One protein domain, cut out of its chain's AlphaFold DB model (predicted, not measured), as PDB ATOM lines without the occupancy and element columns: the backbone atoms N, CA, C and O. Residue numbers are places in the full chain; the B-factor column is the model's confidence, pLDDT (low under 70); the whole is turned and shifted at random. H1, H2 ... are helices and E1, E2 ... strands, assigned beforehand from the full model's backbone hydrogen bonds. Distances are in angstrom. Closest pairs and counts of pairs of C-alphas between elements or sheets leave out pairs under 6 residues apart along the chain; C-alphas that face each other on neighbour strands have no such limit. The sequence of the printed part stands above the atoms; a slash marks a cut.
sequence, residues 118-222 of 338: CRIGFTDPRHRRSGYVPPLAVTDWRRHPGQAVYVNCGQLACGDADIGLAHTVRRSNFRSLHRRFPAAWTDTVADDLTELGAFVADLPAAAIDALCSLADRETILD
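This is residues 118 to 222 of the 338 residues of an uncharacterized protein of Actinoplanes campanulatus (UniProt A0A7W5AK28). A small twisted sheet of three strands, E1, E2 and E4, makes one end of the domain, and two helices, H2 and H3, run loosely side by side in opposite directions at the other end, off the sheet. Long loops make much of the rest; the short strand E3 lies near the start of E4, and the short helix H1 only grazes the sheet. The printed part has 105 residues with three named helices and four named strands, in the order E1 H1 E2 H2 E3 E4 H3; the sheet's order is E1 - E2 - E4, all antiparallel. The class is mixed, helices and strands, with under half of the residues in named elements. The whole is compact, with a radius of gyration of the C-alphas of 13.4 A and spans of 38 by 29 by 22 A.

In the sheet, E2, residues 148 to 152, is the inner strand, and E1, residues 119 to 123, and E4, residues 197 to 199, are the edge strands. E1 and E2 are antiparallel at 142 degrees, with N 121 and O 150 2.9 A apart, within hydrogen-bond range. E2 and E4 are antiparallel at 160 degrees, with N 151 and O 198 at 2.8 A. The sheet is strongly twisted, but only just, its C-alphas lying up to 4.0 A off the best plane. H1, residues 127 to 130, only grazes the sheet with its residues 127 to 128. E3, residues 187 to 189, pairs with no named strand; its closest C-alpha to E4 is that of Asp 187, 4.6 A from that of Gly 197. Residues 132 to 133 make a short parallel pairing with residues 187 to 188 of E3, and residues 188 to 189 a short antiparallel one with residues 194 to 195. H2, residues 166 to 180, and H3, residues 205 to 216, are not on the sheet. They are close but not clearly touching, the closest C-alphas being those of Leu 177 and Ala 207, 7.6 A apart, at a shallow tilt of 19 degrees, opposite ways. Every O i to N i+4 pair is within hydrogen-bond range in H2, 7 of 8 in H3, and H1 is too short for such a pair.

E1 begins at C-alpha 119 (208.942, 163.144, 178.208) and is 12.4 A long; E2 is 12.7 A, E4 7.2 A and E3 6.2 A. H2 is 20.7 A, from C-alpha 166 (208.275, 171.764, 163.459). H1 is 5.2 A and H3 16.4 A, ending at C-alpha 216 (197.938, 159.383, 166.422).

The C-alphas of Pro 145 and Gly 164 are the two farthest apart, at 40.7 A. The printed part has no cut. The links H1 to E2 and E2 to H2 are long, with 17 and 13 residues. The mean pLDDT of the printed part is 82.5; residues 155 to 165, 190 to 193 and 216 to 218 are under 70.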
ATOM      1  N   CYS A 118     205.892 162.426 174.514       87.56
ATOM      2  CA  CYS A 118     206.108 163.282 175.676       87.56
ATOM      3  C   CYS A 118     207.183 162.671 176.577       87.56
ATOM      4  O   CYS A 118     207.203 161.466 176.849       87.56
ATOM      5  N   ARG A 119     208.017 163.534 177.151       90.12
ATOM      6  CA  ARG A 119     208.942 163.144 178.208       90.12
ATOM      7  C   ARG A 119     208.211 163.170 179.546       90.12
ATOM      8  O   ARG A 119     207.716 164.213 179.970       90.12
ATOM      9  N   ILE A 120     208.179 162.029 180.229       93.19
ATOM     10  CA  ILE A 120     207.691 161.932 181.608       93.19
ATOM     11  C   ILE A 120     208.886 162.012 182.548       93.19
ATOM     12  O   ILE A 120     209.781 161.173 182.479       93.19
ATOM     13  N   GLY A 121     208.878 163.003 183.429       94.19
ATOM     14  CA  GLY A 121     209.915 163.210 184.429       94.19
ATOM     15  C   GLY A 121     209.339 163.549 185.796       94.19
ATOM     16  O   GLY A 121     208.138 163.436 186.053       94.19
ATOM     17  N   PHE A 122     210.225 163.975 186.686       95.38
ATOM     18  CA  PHE A 122     209.911 164.281 188.073       95.38
ATOM     19  C   PHE A 122     210.454 165.655 188.443       95.38
ATOM     20  O   PHE A 122     211.592 165.990 188.119       95.38
ATOM     21  N   THR A 123     209.650 166.450 189.145       94.69
ATOM     22  CA  THR A 123     210.061 167.777 189.621       94.69
ATOM     23  C   THR A 123     209.429 168.118 190.969       94.69
ATOM     24  O   THR A 123     208.594 167.375 191.486       94.69
ATOM     25  N   ASP A 124     209.862 169.214 191.582       92.81
ATOM     26  CA  ASP A 124     209.322 169.675 192.859       92.81
ATOM     27  C   ASP A 124     207.915 170.285 192.660       92.81
ATOM     28  O   ASP A 124     207.757 171.211 191.854       92.81
ATOM     29  N   PRO A 125     206.876 169.820 193.385       90.94
ATOM     30  CA  PRO A 125     205.519 170.354 193.264       90.94
ATOM     31  C   PRO A 125     205.406 171.849 193.596       90.94
ATOM     32  O   PRO A 125     204.418 172.475 193.212       90.94
ATOM     33  N   ARG A 126     206.395 172.461 194.263       89.12
ATOM     34  CA  ARG A 126     206.414 173.912 194.515       89.12
ATOM     35  C   ARG A 126     206.343 174.742 193.230       89.12
ATOM     36  O   ARG A 126     205.789 175.840 193.258       89.12
ATOM     37  N   HIS A 127     206.843 174.209 192.112       88.06
ATOM     38  CA  HIS A 127     206.835 174.893 190.817       88.06
ATOM     39  C   HIS A 127     205.420 175.107 190.252       88.06
ATOM     40  O   HIS A 127     205.205 176.003 189.439       88.06
ATOM     41  N   ARG A 128     204.414 174.380 190.765       84.31
ATOM     42  CA  ARG A 128     202.990 174.617 190.461       84.31
ATOM     43  C   ARG A 128     202.549 176.039 190.794       84.31
ATOM     44  O   ARG A 128     201.706 176.601 190.111       84.31
ATOM     45  N   ARG A 129     203.110 176.626 191.859       80.00
ATOM     46  CA  ARG A 129     202.738 177.973 192.321       80.00
ATOM     47  C   ARG A 129     203.402 179.080 191.509       80.00
ATOM     48  O   ARG A 129     202.852 180.171 191.439       80.00
ATOM     49  N   SER A 130     204.574 178.817 190.929       79.00
ATOM     50  CA  SER A 130     205.299 179.791 190.109       79.00
ATOM     51  C   SER A 130     204.803 179.851 188.665       79.00
ATOM     52  O   SER A 130     205.129 180.807 187.972       79.00
ATOM     53  N   GLY A 131     204.042 178.853 188.202       76.12
ATOM     54  CA  GLY A 131     203.588 178.782 186.808       76.12
ATOM     55  C   GLY A 131     204.691 178.399 185.813       76.12
ATOM     56  O   GLY A 131     204.458 178.441 184.613       76.12
ATOM     57  N   TYR A 132     205.874 178.017 186.305       84.62
ATOM     58  CA  TYR A 132     207.046 177.662 185.501       84.62
ATOM     59  C   TYR A 132     207.914 176.616 186.215       84.62
ATOM     60  O   TYR A 132     208.140 176.715 187.430       84.62
ATOM     61  N   VAL A 133     208.423 175.648 185.443       87.69
ATOM     62  CA  VAL A 133     209.409 174.637 185.851       87.69
ATOM     63  C   VAL A 133     210.718 174.832 185.073       87.69
ATOM     64  O   VAL A 133     210.707 174.734 183.851       87.69
ATOM     65  N   PRO A 134     211.871 175.042 185.733       86.56
ATOM     66  CA  PRO A 134     213.148 175.102 185.025       86.56
ATOM     67  C   PRO A 134     213.484 173.796 184.293       86.56
ATOM     68  O   PRO A 134     213.303 172.731 184.888       86.56
ATOM     69  N   PRO A 135     214.060 173.832 183.075       80.50
ATOM     70  CA  PRO A 135     214.399 172.618 182.323       80.50
ATOM     71  C   PRO A 135     215.269 171.643 183.128       80.50
ATOM     72  O   PRO A 135     215.024 170.440 183.158       80.50
ATOM     73  N   LEU A 136     216.248 172.175 183.869       84.69
ATOM     74  CA  LEU A 136     217.153 171.398 184.726       84.69
ATOM     75  C   LEU A 136     216.489 170.857 186.006       84.69
ATOM     76  O   LEU A 136     217.084 170.038 186.710       84.69
ATOM     77  N   ALA A 137     215.281 171.322 186.337       88.25
ATOM     78  CA  ALA A 137     214.512 170.854 187.487       88.25
ATOM     79  C   ALA A 137     213.674 169.605 187.174       88.25
ATOM     80  O   ALA A 137     213.158 168.988 188.110       88.25
ATOM     81  N   VAL A 138     213.527 169.228 185.898       90.38
ATOM     82  CA  VAL A 138     212.857 167.989 185.482       90.38
ATOM     83  C   VAL A 138     213.896 166.882 185.338       90.38
ATOM     84  O   VAL A 138     214.853 167.000 184.575       90.38
ATOM     85  N   THR A 139     213.714 165.788 186.075       91.94
ATOM     86  CA  THR A 139     214.638 164.644 186.071       91.94
ATOM     87  C   THR A 139     213.946 163.375 185.595       91.94
ATOM     88  O   THR A 139     212.781 163.165 185.908       91.94
ATOM     89  N   ASP A 140     214.660 162.494 184.890       91.19
ATOM     90  CA  ASP A 140     214.077 161.238 184.375       91.19
ATOM     91  C   ASP A 140     213.880 160.172 185.457       91.19
ATOM     92  O   ASP A 140     213.118 159.225 185.288       91.19
ATOM     93  N   TRP A 141     214.552 160.331 186.596       90.31
ATOM     94  CA  TRP A 141     214.390 159.473 187.761       90.31
ATOM     95  C   TRP A 141     213.930 160.279 188.968       90.31
ATOM     96  O   TRP A 141     214.241 161.465 189.123       90.31
ATOM     97  N   ARG A 142     213.205 159.600 189.854       90.69
ATOM     98  CA  ARG A 142     212.752 160.155 191.123       90.69
ATOM     99  C   ARG A 142     213.925 160.186 192.111       90.69
ATOM    100  O   ARG A 142     214.431 159.147 192.518       90.69
ATOM    101  N   ARG A 143     214.351 161.384 192.507       89.12
ATOM    102  CA  ARG A 143     215.367 161.654 193.540       89.12
ATOM    103  C   ARG A 143     214.822 161.484 194.954       89.12
ATOM    104  O   ARG A 143     215.561 161.073 195.840       89.12
ATOM    105  N   HIS A 144     213.548 161.814 195.179       89.12
ATOM    106  CA  HIS A 144     212.893 161.625 196.475       89.12
ATOM    107  C   HIS A 144     211.378 161.380 196.341       89.12
ATOM    108  O   HIS A 144     210.762 161.811 195.362       89.12
ATOM    109  N   PRO A 145     210.732 160.738 197.337       85.00
ATOM    110  CA  PRO A 145     209.315 160.357 197.265       85.00
ATOM    111  C   PRO A 145     208.338 161.525 197.079       85.00
ATOM    112  O   PRO A 145     207.255 161.328 196.534       85.00
ATOM    113  N   GLY A 146     208.717 162.727 197.523       87.81
ATOM    114  CA  GLY A 146     207.899 163.942 197.426       87.81
ATOM    115  C   GLY A 146     207.878 164.630 196.056       87.81
ATOM    116  O   GLY A 146     207.136 165.592 195.897       87.81
ATOM    117  N   GLN A 147     208.672 164.184 195.073       93.94
ATOM    118  CA  GLN A 147     208.586 164.762 193.726       93.94
ATOM    119  C   GLN A 147     207.244 164.427 193.068       93.94
ATOM    120  O   GLN A 147     206.635 163.387 193.322       93.94
ATOM    121  N   ALA A 148     206.792 165.316 192.201       94.62
ATOM    122  CA  ALA A 148     205.597 165.139 191.403       94.62
ATOM    123  C   ALA A 148     205.941 164.597 190.018       94.62
ATOM    124  O   ALA A 148     207.024 164.882 189.501       94.62
ATOM    125  N   VAL A 149     205.007 163.867 189.409       95.62
ATOM    126  CA  VAL A 149     205.137 163.461 188.005       95.62
ATOM    127  C   VAL A 149     204.791 164.643 187.107       95.62
ATOM    128  O   VAL A 149     203.741 165.276 187.251       95.62
ATOM    129  N   TYR A 150     205.682 164.915 186.168       94.94
ATOM    130  CA  TYR A 150     205.594 166.026 185.240       94.94
ATOM    131  C   TYR A 150     205.718 165.510 183.810       94.94
ATOM    132  O   TYR A 150     206.523 164.619 183.531       94.94
ATOM    133  N   VAL A 151     204.917 166.065 182.909       92.81
ATOM    134  CA  VAL A 151     204.987 165.786 181.479       92.81
ATOM    135  C   VAL A 151     205.515 167.013 180.750       92.81
ATOM    136  O   VAL A 151     204.980 168.109 180.897       92.81
ATOM    137  N   ASN A 152     206.568 166.816 179.963       90.38
ATOM    138  CA  ASN A 152     207.105 167.797 179.032       90.38
ATOM    139  C   ASN A 152     206.751 167.351 177.603       90.38
ATOM    140  O   ASN A 152     207.054 166.229 177.190       90.38
ATOM    141  N   CYS A 153     206.074 168.229 176.866       84.81
ATOM    142  CA  CYS A 153     205.526 167.979 175.534       84.81
ATOM    143  C   CYS A 153     206.311 168.695 174.420       84.81
ATOM    144  O   CYS A 153     205.790 168.832 173.313       84.81
ATOM    145  N   GLY A 154     207.543 169.151 174.684       74.19
ATOM    146  CA  GLY A 154     208.353 169.913 173.731       74.19
ATOM    147  C   GLY A 154     208.516 169.227 172.369       74.19
ATOM    148  O   GLY A 154     208.434 169.892 171.340       74.19
ATOM    149  N   GLN A 155     208.667 167.898 172.342       69.56
ATOM    150  CA  GLN A 155     208.811 167.129 171.096       69.56
ATOM    151  C   GLN A 155     207.477 166.739 170.444       69.56
ATOM    152  O   GLN A 155     207.376 166.767 169.225       69.56
ATOM    153  N   LEU A 156     206.440 166.424 171.223       67.62
ATOM    154  CA  LEU A 156     205.143 165.993 170.683       67.62
ATOM    155  C   LEU A 156     204.415 167.108 169.915       67.62
ATOM    156  O   LEU A 156     203.674 166.840 168.975       67.62
ATOM    157  N   ALA A 157     204.620 168.369 170.290       59.47
ATOM    158  CA  ALA A 157     203.884 169.489 169.715       59.47
ATOM    159  C   ALA A 157     204.111 169.717 168.199       59.47
ATOM    160  O   ALA A 157     203.508 170.641 167.661       59.47
ATOM    161  N   CYS A 158     204.937 168.921 167.506       60.72
ATOM    162  CA  CYS A 158     205.171 169.020 166.060       60.72
ATOM    163  C   CYS A 158     204.781 167.788 165.220       60.72
ATOM    164  O   CYS A 158     204.788 167.907 163.997       60.72
ATOM    165  N   GLY A 159     204.439 166.640 165.823       61.38
ATOM    166  CA  GLY A 159     204.255 165.367 165.098       61.38
ATOM    167  C   GLY A 159     205.433 165.008 164.170       61.38
ATOM    168  O   GLY A 159     206.542 165.506 164.360       61.38
ATOM    169  N   ASP A 160     205.186 164.187 163.144       57.09
ATOM    170  CA  ASP A 160     206.168 163.812 162.102       57.09
ATOM    171  C   ASP A 160     206.427 164.930 161.070       57.09
ATOM    172  O   ASP A 160     206.901 164.662 159.965       57.09
ATOM    173  N   ALA A 161     206.075 166.188 161.370       52.88
ATOM    174  CA  ALA A 161     206.289 167.283 160.432       52.88
ATOM    175  C   ALA A 161     207.775 167.371 160.055       52.88
ATOM    176  O   ALA A 161     208.639 167.436 160.933       52.88
ATOM    177  N   ASP A 162     208.045 167.386 158.743       47.47
ATOM    178  CA  ASP A 162     209.379 167.583 158.185       47.47
ATOM    179  C   ASP A 162     210.098 168.726 158.911       47.47
ATOM    180  O   ASP A 162     209.494 169.735 159.282       47.47
ATOM    181  N   ILE A 163     211.411 168.551 159.070       50.34
ATOM    182  CA  ILE A 163     212.362 169.313 159.901       50.34
ATOM    183  C   ILE A 163     212.251 170.853 159.740       50.34
ATOM    184  O   ILE A 163     212.712 171.594 160.604       50.34
ATOM    185  N   GLY A 164     211.585 171.330 158.682       51.50
ATOM    186  CA  GLY A 164     211.145 172.709 158.487       51.50
ATOM    187  C   GLY A 164     210.028 173.155 159.442       51.50
ATOM    188  O   GLY A 164     210.264 173.968 160.321       51.50
ATOM    189  N   LEU A 165     208.811 172.611 159.323       54.28
ATOM    190  CA  LEU A 165     207.564 173.114 159.951       54.28
ATOM    191  C   LEU A 165     207.426 172.875 161.454       54.28
ATOM    192  O   LEU A 165     206.486 173.383 162.075       54.28
ATOM    193  N   ALA A 166     208.365 172.156 162.061       71.31
ATOM    194  CA  ALA A 166     208.275 171.764 163.459       71.31
ATOM    195  C   ALA A 166     208.135 172.957 164.422       71.31
ATOM    196  O   ALA A 166     207.430 172.841 165.425       71.31
ATOM    197  N   HIS A 167     208.746 174.112 164.127       75.25
ATOM    198  CA  HIS A 167     208.697 175.279 165.012       75.25
ATOM    199  C   HIS A 167     207.354 176.029 164.953       75.25
ATOM    200  O   HIS A 167     206.722 176.240 165.992       75.25
ATOM    201  N   THR A 168     206.868 176.382 163.759       80.25
ATOM    202  CA  THR A 168     205.565 177.051 163.568       80.25
ATOM    203  C   THR A 168     204.406 176.167 164.036       80.25
ATOM    204  O   THR A 168     203.497 176.639 164.728       80.25
ATOM    205  N   VAL A 169     204.451 174.861 163.736       80.62
ATOM    206  CA  VAL A 169     203.464 173.887 164.232       80.62
ATOM    207  C   VAL A 169     203.500 173.820 165.760       80.62
ATOM    208  O   VAL A 169     202.454 173.937 166.397       80.62
ATOM    209  N   ARG A 170     204.693 173.740 166.369       80.50
ATOM    210  CA  ARG A 170     204.857 173.732 167.831       80.50
ATOM    211  C   ARG A 170     204.287 174.986 168.481       80.50
ATOM    212  O   ARG A 170     203.524 174.863 169.435       80.50
ATOM    213  N   ARG A 171     204.609 176.177 167.965       83.00
ATOM    214  CA  ARG A 171     204.071 177.454 168.470       83.00
ATOM    215  C   ARG A 171     202.546 177.493 168.392       83.00
ATOM    216  O   ARG A 171     201.906 177.951 169.340       83.00
ATOM    217  N   SER A 172     201.964 176.999 167.302       87.06
ATOM    218  CA  SER A 172     200.509 176.965 167.145       87.06
ATOM    219  C   SER A 172     199.831 175.951 168.069       87.06
ATOM    220  O   SER A 172     198.883 176.292 168.781       87.06
ATOM    221  N   ASN A 173     200.345 174.722 168.143       87.00
ATOM    222  CA  ASN A 173     199.820 173.703 169.050       87.00
ATOM    223  C   ASN A 173     199.940 174.152 170.512       87.00
ATOM    224  O   ASN A 173     198.979 174.027 171.273       87.00
ATOM    225  N   PHE A 174     201.065 174.772 170.881       87.31
ATOM    226  CA  PHE A 174     201.267 175.409 172.183       87.31
ATOM    227  C   PHE A 174     200.181 176.461 172.467       87.31
ATOM    228  O   PHE A 174     199.443 176.347 173.447       87.31
ATOM    229  N   ARG A 175     200.015 177.458 171.583       88.38
ATOM    230  CA  ARG A 175     199.001 178.524 171.724       88.38
ATOM    231  C   ARG A 175     197.588 177.961 171.854       88.38
ATOM    232  O   ARG A 175     196.812 178.407 172.703       88.38
ATOM    233  N   SER A 176     197.265 176.968 171.037       90.50
ATOM    234  CA  SER A 176     195.956 176.322 170.998       90.50
ATOM    235  C   SER A 176     195.656 175.553 172.283       90.50
ATOM    236  O   SER A 176     194.554 175.663 172.827       90.50
ATOM    237  N   LEU A 177     196.638 174.833 172.828       90.00
ATOM    238  CA  LEU A 177     196.505 174.110 174.092       90.00
ATOM    239  C   LEU A 177     196.371 175.055 175.290       90.00
ATOM    240  O   LEU A 177     195.505 174.828 176.138       90.00
ATOM    241  N   HIS A 178     197.132 176.152 175.333       90.19
ATOM    242  CA  HIS A 178     196.961 177.189 176.360       90.19
ATOM    243  C   HIS A 178     195.586 177.845 176.304       90.19
ATOM    244  O   HIS A 178     194.967 178.077 177.340       90.19
ATOM    245  N   ARG A 179     195.079 178.117 175.098       92.06
ATOM    246  CA  ARG A 179     193.751 178.708 174.915       92.06
ATOM    247  C   ARG A 179     192.638 177.757 175.354       92.06
ATOM    248  O   ARG A 179     191.694 178.192 176.007       92.06
ATOM    249  N   ARG A 180     192.739 176.469 175.000       92.75
ATOM    250  CA  ARG A 180     191.727 175.447 175.325       92.75
ATOM    251  C   ARG A 180     191.763 175.024 176.799       92.75
ATOM    252  O   ARG A 180     190.709 174.733 177.361       92.75
ATOM    253  N   PHE A 181     192.941 175.007 177.430       92.19
ATOM    254  CA  PHE A 181     193.142 174.499 178.795       92.19
ATOM    255  C   PHE A 181     194.020 175.430 179.659       92.19
ATOM    256  O   PHE A 181     195.070 175.014 180.144       92.19
ATOM    257  N   PRO A 182     193.608 176.684 179.911       89.06
ATOM    258  CA  PRO A 182     194.480 177.716 180.487       89.06
ATOM    259  C   PRO A 182     194.997 177.417 181.901       89.06
ATOM    260  O   PRO A 182     196.029 177.947 182.294       89.06
ATOM    261  N   ALA A 183     194.296 176.580 182.670       88.00
ATOM    262  CA  ALA A 183     194.664 176.241 184.046       88.00
ATOM    263  C   ALA A 183     195.515 174.961 184.175       88.00
ATOM    264  O   ALA A 183     195.884 174.600 185.289       88.00
ATOM    265  N   ALA A 184     195.774 174.247 183.074       88.94
ATOM    266  CA  ALA A 184     196.414 172.931 183.111       88.94
ATOM    267  C   ALA A 184     197.950 172.991 183.032       88.94
ATOM    268  O   ALA A 184     198.628 172.052 183.445       88.94
ATOM    269  N   TRP A 185     198.493 174.076 182.483       89.75
ATOM    270  CA  TRP A 185     199.892 174.150 182.073       89.75
ATOM    271  C   TRP A 185     200.769 174.810 183.137       89.75
ATOM    272  O   TRP A 185     200.362 175.723 183.856       89.75
ATOM    273  N   THR A 186     201.991 174.315 183.261       90.25
ATOM    274  CA  THR A 186     203.055 174.898 184.079       90.25
ATOM    275  C   THR A 186     204.331 174.761 183.271       90.25
ATOM    276  O   THR A 186     205.070 173.800 183.464       90.25
ATOM    277  N   ASP A 187     204.525 175.662 182.315       84.12
ATOM    278  CA  ASP A 187     205.465 175.479 181.209       84.12
ATOM    279  C   ASP A 187     206.918 175.374 181.653       84.12
ATOM    280  O   ASP A 187     207.314 175.828 182.732       84.12
ATOM    281  N   THR A 188     207.729 174.781 180.784       80.81
ATOM    282  CA  THR A 188     209.178 174.769 180.930       80.81
ATOM    283  C   THR A 188     209.760 175.907 180.098       80.81
ATOM    284  O   THR A 188     209.682 175.894 178.879       80.81
ATOM    285  N   VAL A 189     210.325 176.920 180.747       71.38
ATOM    286  CA  VAL A 189     210.955 178.085 180.102       71.38
ATOM    287  C   VAL A 189     212.481 177.951 180.158       71.38
ATOM    288  O   VAL A 189     213.067 177.881 181.234       71.38
ATOM    289  N   ALA A 190     213.128 177.916 179.002       67.69
ATOM    290  CA  ALA A 190     214.567 178.094 178.832       67.69
ATOM    291  C   ALA A 190     214.864 179.502 178.283       67.69
ATOM    292  O   ALA A 190     213.943 180.238 177.925       67.69
ATOM    293  N   ASP A 191     216.143 179.877 178.213       62.00
ATOM    294  CA  ASP A 191     216.572 181.207 177.750       62.00
ATOM    295  C   ASP A 191     216.142 181.513 176.300       62.00
ATOM    296  O   ASP A 191     215.961 182.675 175.938       62.00
ATOM    297  N   ASP A 192     215.953 180.480 175.479       61.34
ATOM    298  CA  ASP A 192     215.662 180.557 174.046       61.34
ATOM    299  C   ASP A 192     214.362 179.848 173.627       61.34
ATOM    300  O   ASP A 192     213.920 180.008 172.487       61.34
ATOM    301  N   LEU A 193     213.718 179.091 174.523       65.50
ATOM    302  CA  LEU A 193     212.538 178.295 174.185       65.50
ATOM    303  C   LEU A 193     211.586 178.114 175.371       65.50
ATOM    304  O   LEU A 193     211.996 177.724 176.462       65.50
ATOM    305  N   THR A 194     210.289 178.295 175.125       74.12
ATOM    306  CA  THR A 194     209.235 177.825 176.032       74.12
ATOM    307  C   THR A 194     208.678 176.503 175.514       74.12
ATOM    308  O   THR A 194     208.122 176.436 174.417       74.12
ATOM    309  N   GLU A 195     208.816 175.450 176.307       80.81
ATOM    310  CA  GLU A 195     208.252 174.130 176.058       80.81
ATOM    311  C   GLU A 195     206.972 173.931 176.870       80.81
ATOM    312  O   GLU A 195     206.892 174.270 178.054       80.81
ATOM    313  N   LEU A 196     205.970 173.326 176.232       87.06
ATOM    314  CA  LEU A 196     204.718 172.987 176.892       87.06
ATOM    315  C   LEU A 196     204.960 171.917 177.953       87.06
ATOM    316  O   LEU A 196     205.515 170.855 177.656       87.06
ATOM    317  N   GLY A 197     204.465 172.139 179.165       90.69
ATOM    318  CA  GLY A 197     204.512 171.107 180.187       90.69
ATOM    319  C   GLY A 197     203.474 171.282 181.279       90.69
ATOM    320  O   GLY A 197     202.849 172.331 181.424       90.69
ATOM    321  N   ALA A 198     203.237 170.209 182.023       93.06
ATOM    322  CA  ALA A 198     202.211 170.165 183.052       93.06
ATOM    323  C   ALA A 198     202.523 169.109 184.107       93.06
ATOM    324  O   ALA A 198     203.151 168.083 183.842       93.06
ATOM    325  N   PHE A 199     201.998 169.315 185.311       94.12
ATOM    326  CA  PHE A 199     201.889 168.230 186.277       94.12
ATOM    327  C   PHE A 199     200.780 167.290 185.815       94.12
ATOM    328  O   PHE A 199     199.655 167.730 185.583       94.12
ATOM    329  N   VAL A 200     201.072 165.992 185.700       93.94
ATOM    330  CA  VAL A 200     200.118 165.037 185.102       93.94
ATOM    331  C   VAL A 200     198.796 165.005 185.875       93.94
ATOM    332  O   VAL A 200     197.729 164.891 185.280       93.94
ATOM    333  N   ALA A 201     198.854 165.183 187.196       92.19
ATOM    334  CA  ALA A 201     197.669 165.218 188.045       92.19
ATOM    335  C   ALA A 201     196.715 166.393 187.764       92.19
ATOM    336  O   ALA A 201     195.525 166.286 188.065       92.19
ATOM    337  N   ASP A 202     197.226 167.481 187.184       90.75
ATOM    338  CA  ASP A 202     196.459 168.688 186.863       90.75
ATOM    339  C   ASP A 202     195.897 168.663 185.431       90.75
ATOM    340  O   ASP A 202     195.064 169.500 185.076       90.75
ATOM    341  N   LEU A 203     196.308 167.692 184.606       90.88
ATOM    342  CA  LEU A 203     195.817 167.576 183.240       90.88
ATOM    343  C   LEU A 203     194.364 167.081 183.213       90.88
ATOM    344  O   LEU A 203     194.071 165.977 183.684       90.88
ATOM    345  N   PRO A 204     193.429 167.834 182.607       89.25
ATOM    346  CA  PRO A 204     192.091 167.320 182.372       89.25
ATOM    347  C   PRO A 204     192.123 166.209 181.315       89.25
ATOM    348  O   PRO A 204     192.939 166.225 180.393       89.25
ATOM    349  N   ALA A 205     191.161 165.286 181.390       86.56
ATOM    350  CA  ALA A 205     190.988 164.197 180.422       86.56
ATOM    351  C   ALA A 205     191.023 164.677 178.958       86.56
ATOM    352  O   ALA A 205     191.684 164.072 178.122       86.56
ATOM    353  N   ALA A 206     190.367 165.806 178.670       89.25
ATOM    354  CA  ALA A 206     190.330 166.398 177.336       89.25
ATOM    355  C   ALA A 206     191.698 166.920 176.855       89.25
ATOM    356  O   ALA A 206     191.966 166.873 175.659       89.25
ATOM    357  N   ALA A 207     192.571 167.386 177.758       90.50
ATOM    358  CA  ALA A 207     193.931 167.784 177.391       90.50
ATOM    359  C   ALA A 207     194.796 166.558 177.083       90.50
ATOM    360  O   ALA A 207     195.541 166.571 176.112       90.50
ATOM    361  N   ILE A 208     194.653 165.481 177.861       89.81
ATOM    362  CA  ILE A 208     195.340 164.209 177.592       89.81
ATOM    363  C   ILE A 208     194.895 163.642 176.243       89.81
ATOM    364  O   ILE A 208     195.737 163.224 175.454       89.81
ATOM    365  N   ASP A 209     193.590 163.648 175.959       88.50
ATOM    366  CA  ASP A 209     193.057 163.167 174.683       88.50
ATOM    367  C   ASP A 209     193.560 164.032 173.504       88.50
ATOM    368  O   ASP A 209     193.920 163.470 172.474       88.50
ATOM    369  N   ALA A 210     193.661 165.359 173.670       89.12
ATOM    370  CA  ALA A 210     194.224 166.265 172.658       89.12
ATOM    371  C   ALA A 210     195.737 166.070 172.440       89.12
ATOM    372  O   ALA A 210     196.213 166.127 171.313       89.12
ATOM    373  N   LEU A 211     196.508 165.813 173.502       87.81
ATOM    374  CA  LEU A 211     197.919 165.436 173.366       87.81
ATOM    375  C   LEU A 211     198.047 164.085 172.651       87.81
ATOM    376  O   LEU A 211     198.862 163.932 171.752       87.81
ATOM    377  N   CYS A 212     197.205 163.108 172.988       85.00
ATOM    378  CA  CYS A 212     197.242 161.812 172.316       85.00
ATOM    379  C   CYS A 212     196.850 161.905 170.832       85.00
ATOM    380  O   CYS A 212     197.463 161.235 170.004       85.00
ATOM    381  N   SER A 213     195.870 162.744 170.474       84.12
ATOM    382  CA  SER A 213     195.478 162.921 169.069       84.12
ATOM    383  C   SER A 213     196.592 163.529 168.221       84.12
ATOM    384  O   SER A 213     196.667 163.203 167.034       84.12
ATOM    385  N   LEU A 214     197.476 164.332 168.831       78.69
ATOM    386  CA  LEU A 214     198.625 164.917 168.147       78.69
ATOM    387  C   LEU A 214     199.611 163.873 167.602       78.69
ATOM    388  O   LEU A 214     200.198 164.070 166.542       78.69
ATOM    389  N   ALA A 215     199.779 162.755 168.313       74.19
ATOM    390  CA  ALA A 215     200.638 161.662 167.861       74.19
ATOM    391  C   ALA A 215     199.926 160.728 166.879       74.19
ATOM    392  O   ALA A 215     200.532 160.243 165.929       74.19
ATOM    393  N   ASP A 216     198.642 160.456 167.122       69.56
ATOM    394  CA  ASP A 216     197.938 159.383 166.422       69.56
ATOM    395  C   ASP A 216     197.355 159.823 165.068       69.56
ATOM    396  O   ASP A 216     197.150 158.983 164.188       69.56
ATOM    397  N   ARG A 217     196.945 161.096 164.928       62.03
ATOM    398  CA  ARG A 217     196.040 161.521 163.838       62.03
ATOM    399  C   ARG A 217     196.239 162.942 163.320       62.03
ATOM    400  O   ARG A 217     195.980 163.176 162.143       62.03
ATOM    401  N   GLU A 218     196.611 163.889 164.175       64.19
ATOM    402  CA  GLU A 218     196.537 165.320 163.863       64.19
ATOM    403  C   GLU A 218     197.870 166.007 164.140       64.19
ATOM    404  O   GLU A 218     198.227 166.224 165.279       64.19
ATOM    405  N   THR A 219     198.607 166.448 163.125       75.88
ATOM    406  CA  THR A 219     199.851 167.205 163.369       75.88
ATOM    407  C   THR A 219     199.575 168.631 163.883       75.88
ATOM    408  O   THR A 219     200.426 169.251 164.518       75.88
ATOM    409  N   ILE A 220     198.371 169.161 163.629       82.75
ATOM    410  CA  ILE A 220     197.944 170.529 163.956       82.75
ATOM    411  C   ILE A 220     196.569 170.479 164.636       82.75
ATOM    412  O   ILE A 220     195.612 169.982 164.050       82.75
ATOM    413  N   LEU A 221     196.454 171.047 165.842       83.62
ATOM    414  CA  LEU A 221     195.201 171.092 166.614       83.62
ATOM    415  C   LEU A 221     194.192 172.128 166.116       83.62
ATOM    416  O   LEU A 221     192.990 172.001 166.375       83.62
ATOM    417  N   ASP A 222     194.687 173.211 165.525       87.56
ATOM    418  CA  ASP A 222     193.905 174.371 165.112       87.56
ATOM    419  C   ASP A 222     194.549 174.980 163.863       87.56
ATOM    420  O   ASP A 222     195.597 175.624 163.922       87.56
TER     421      ASP A 222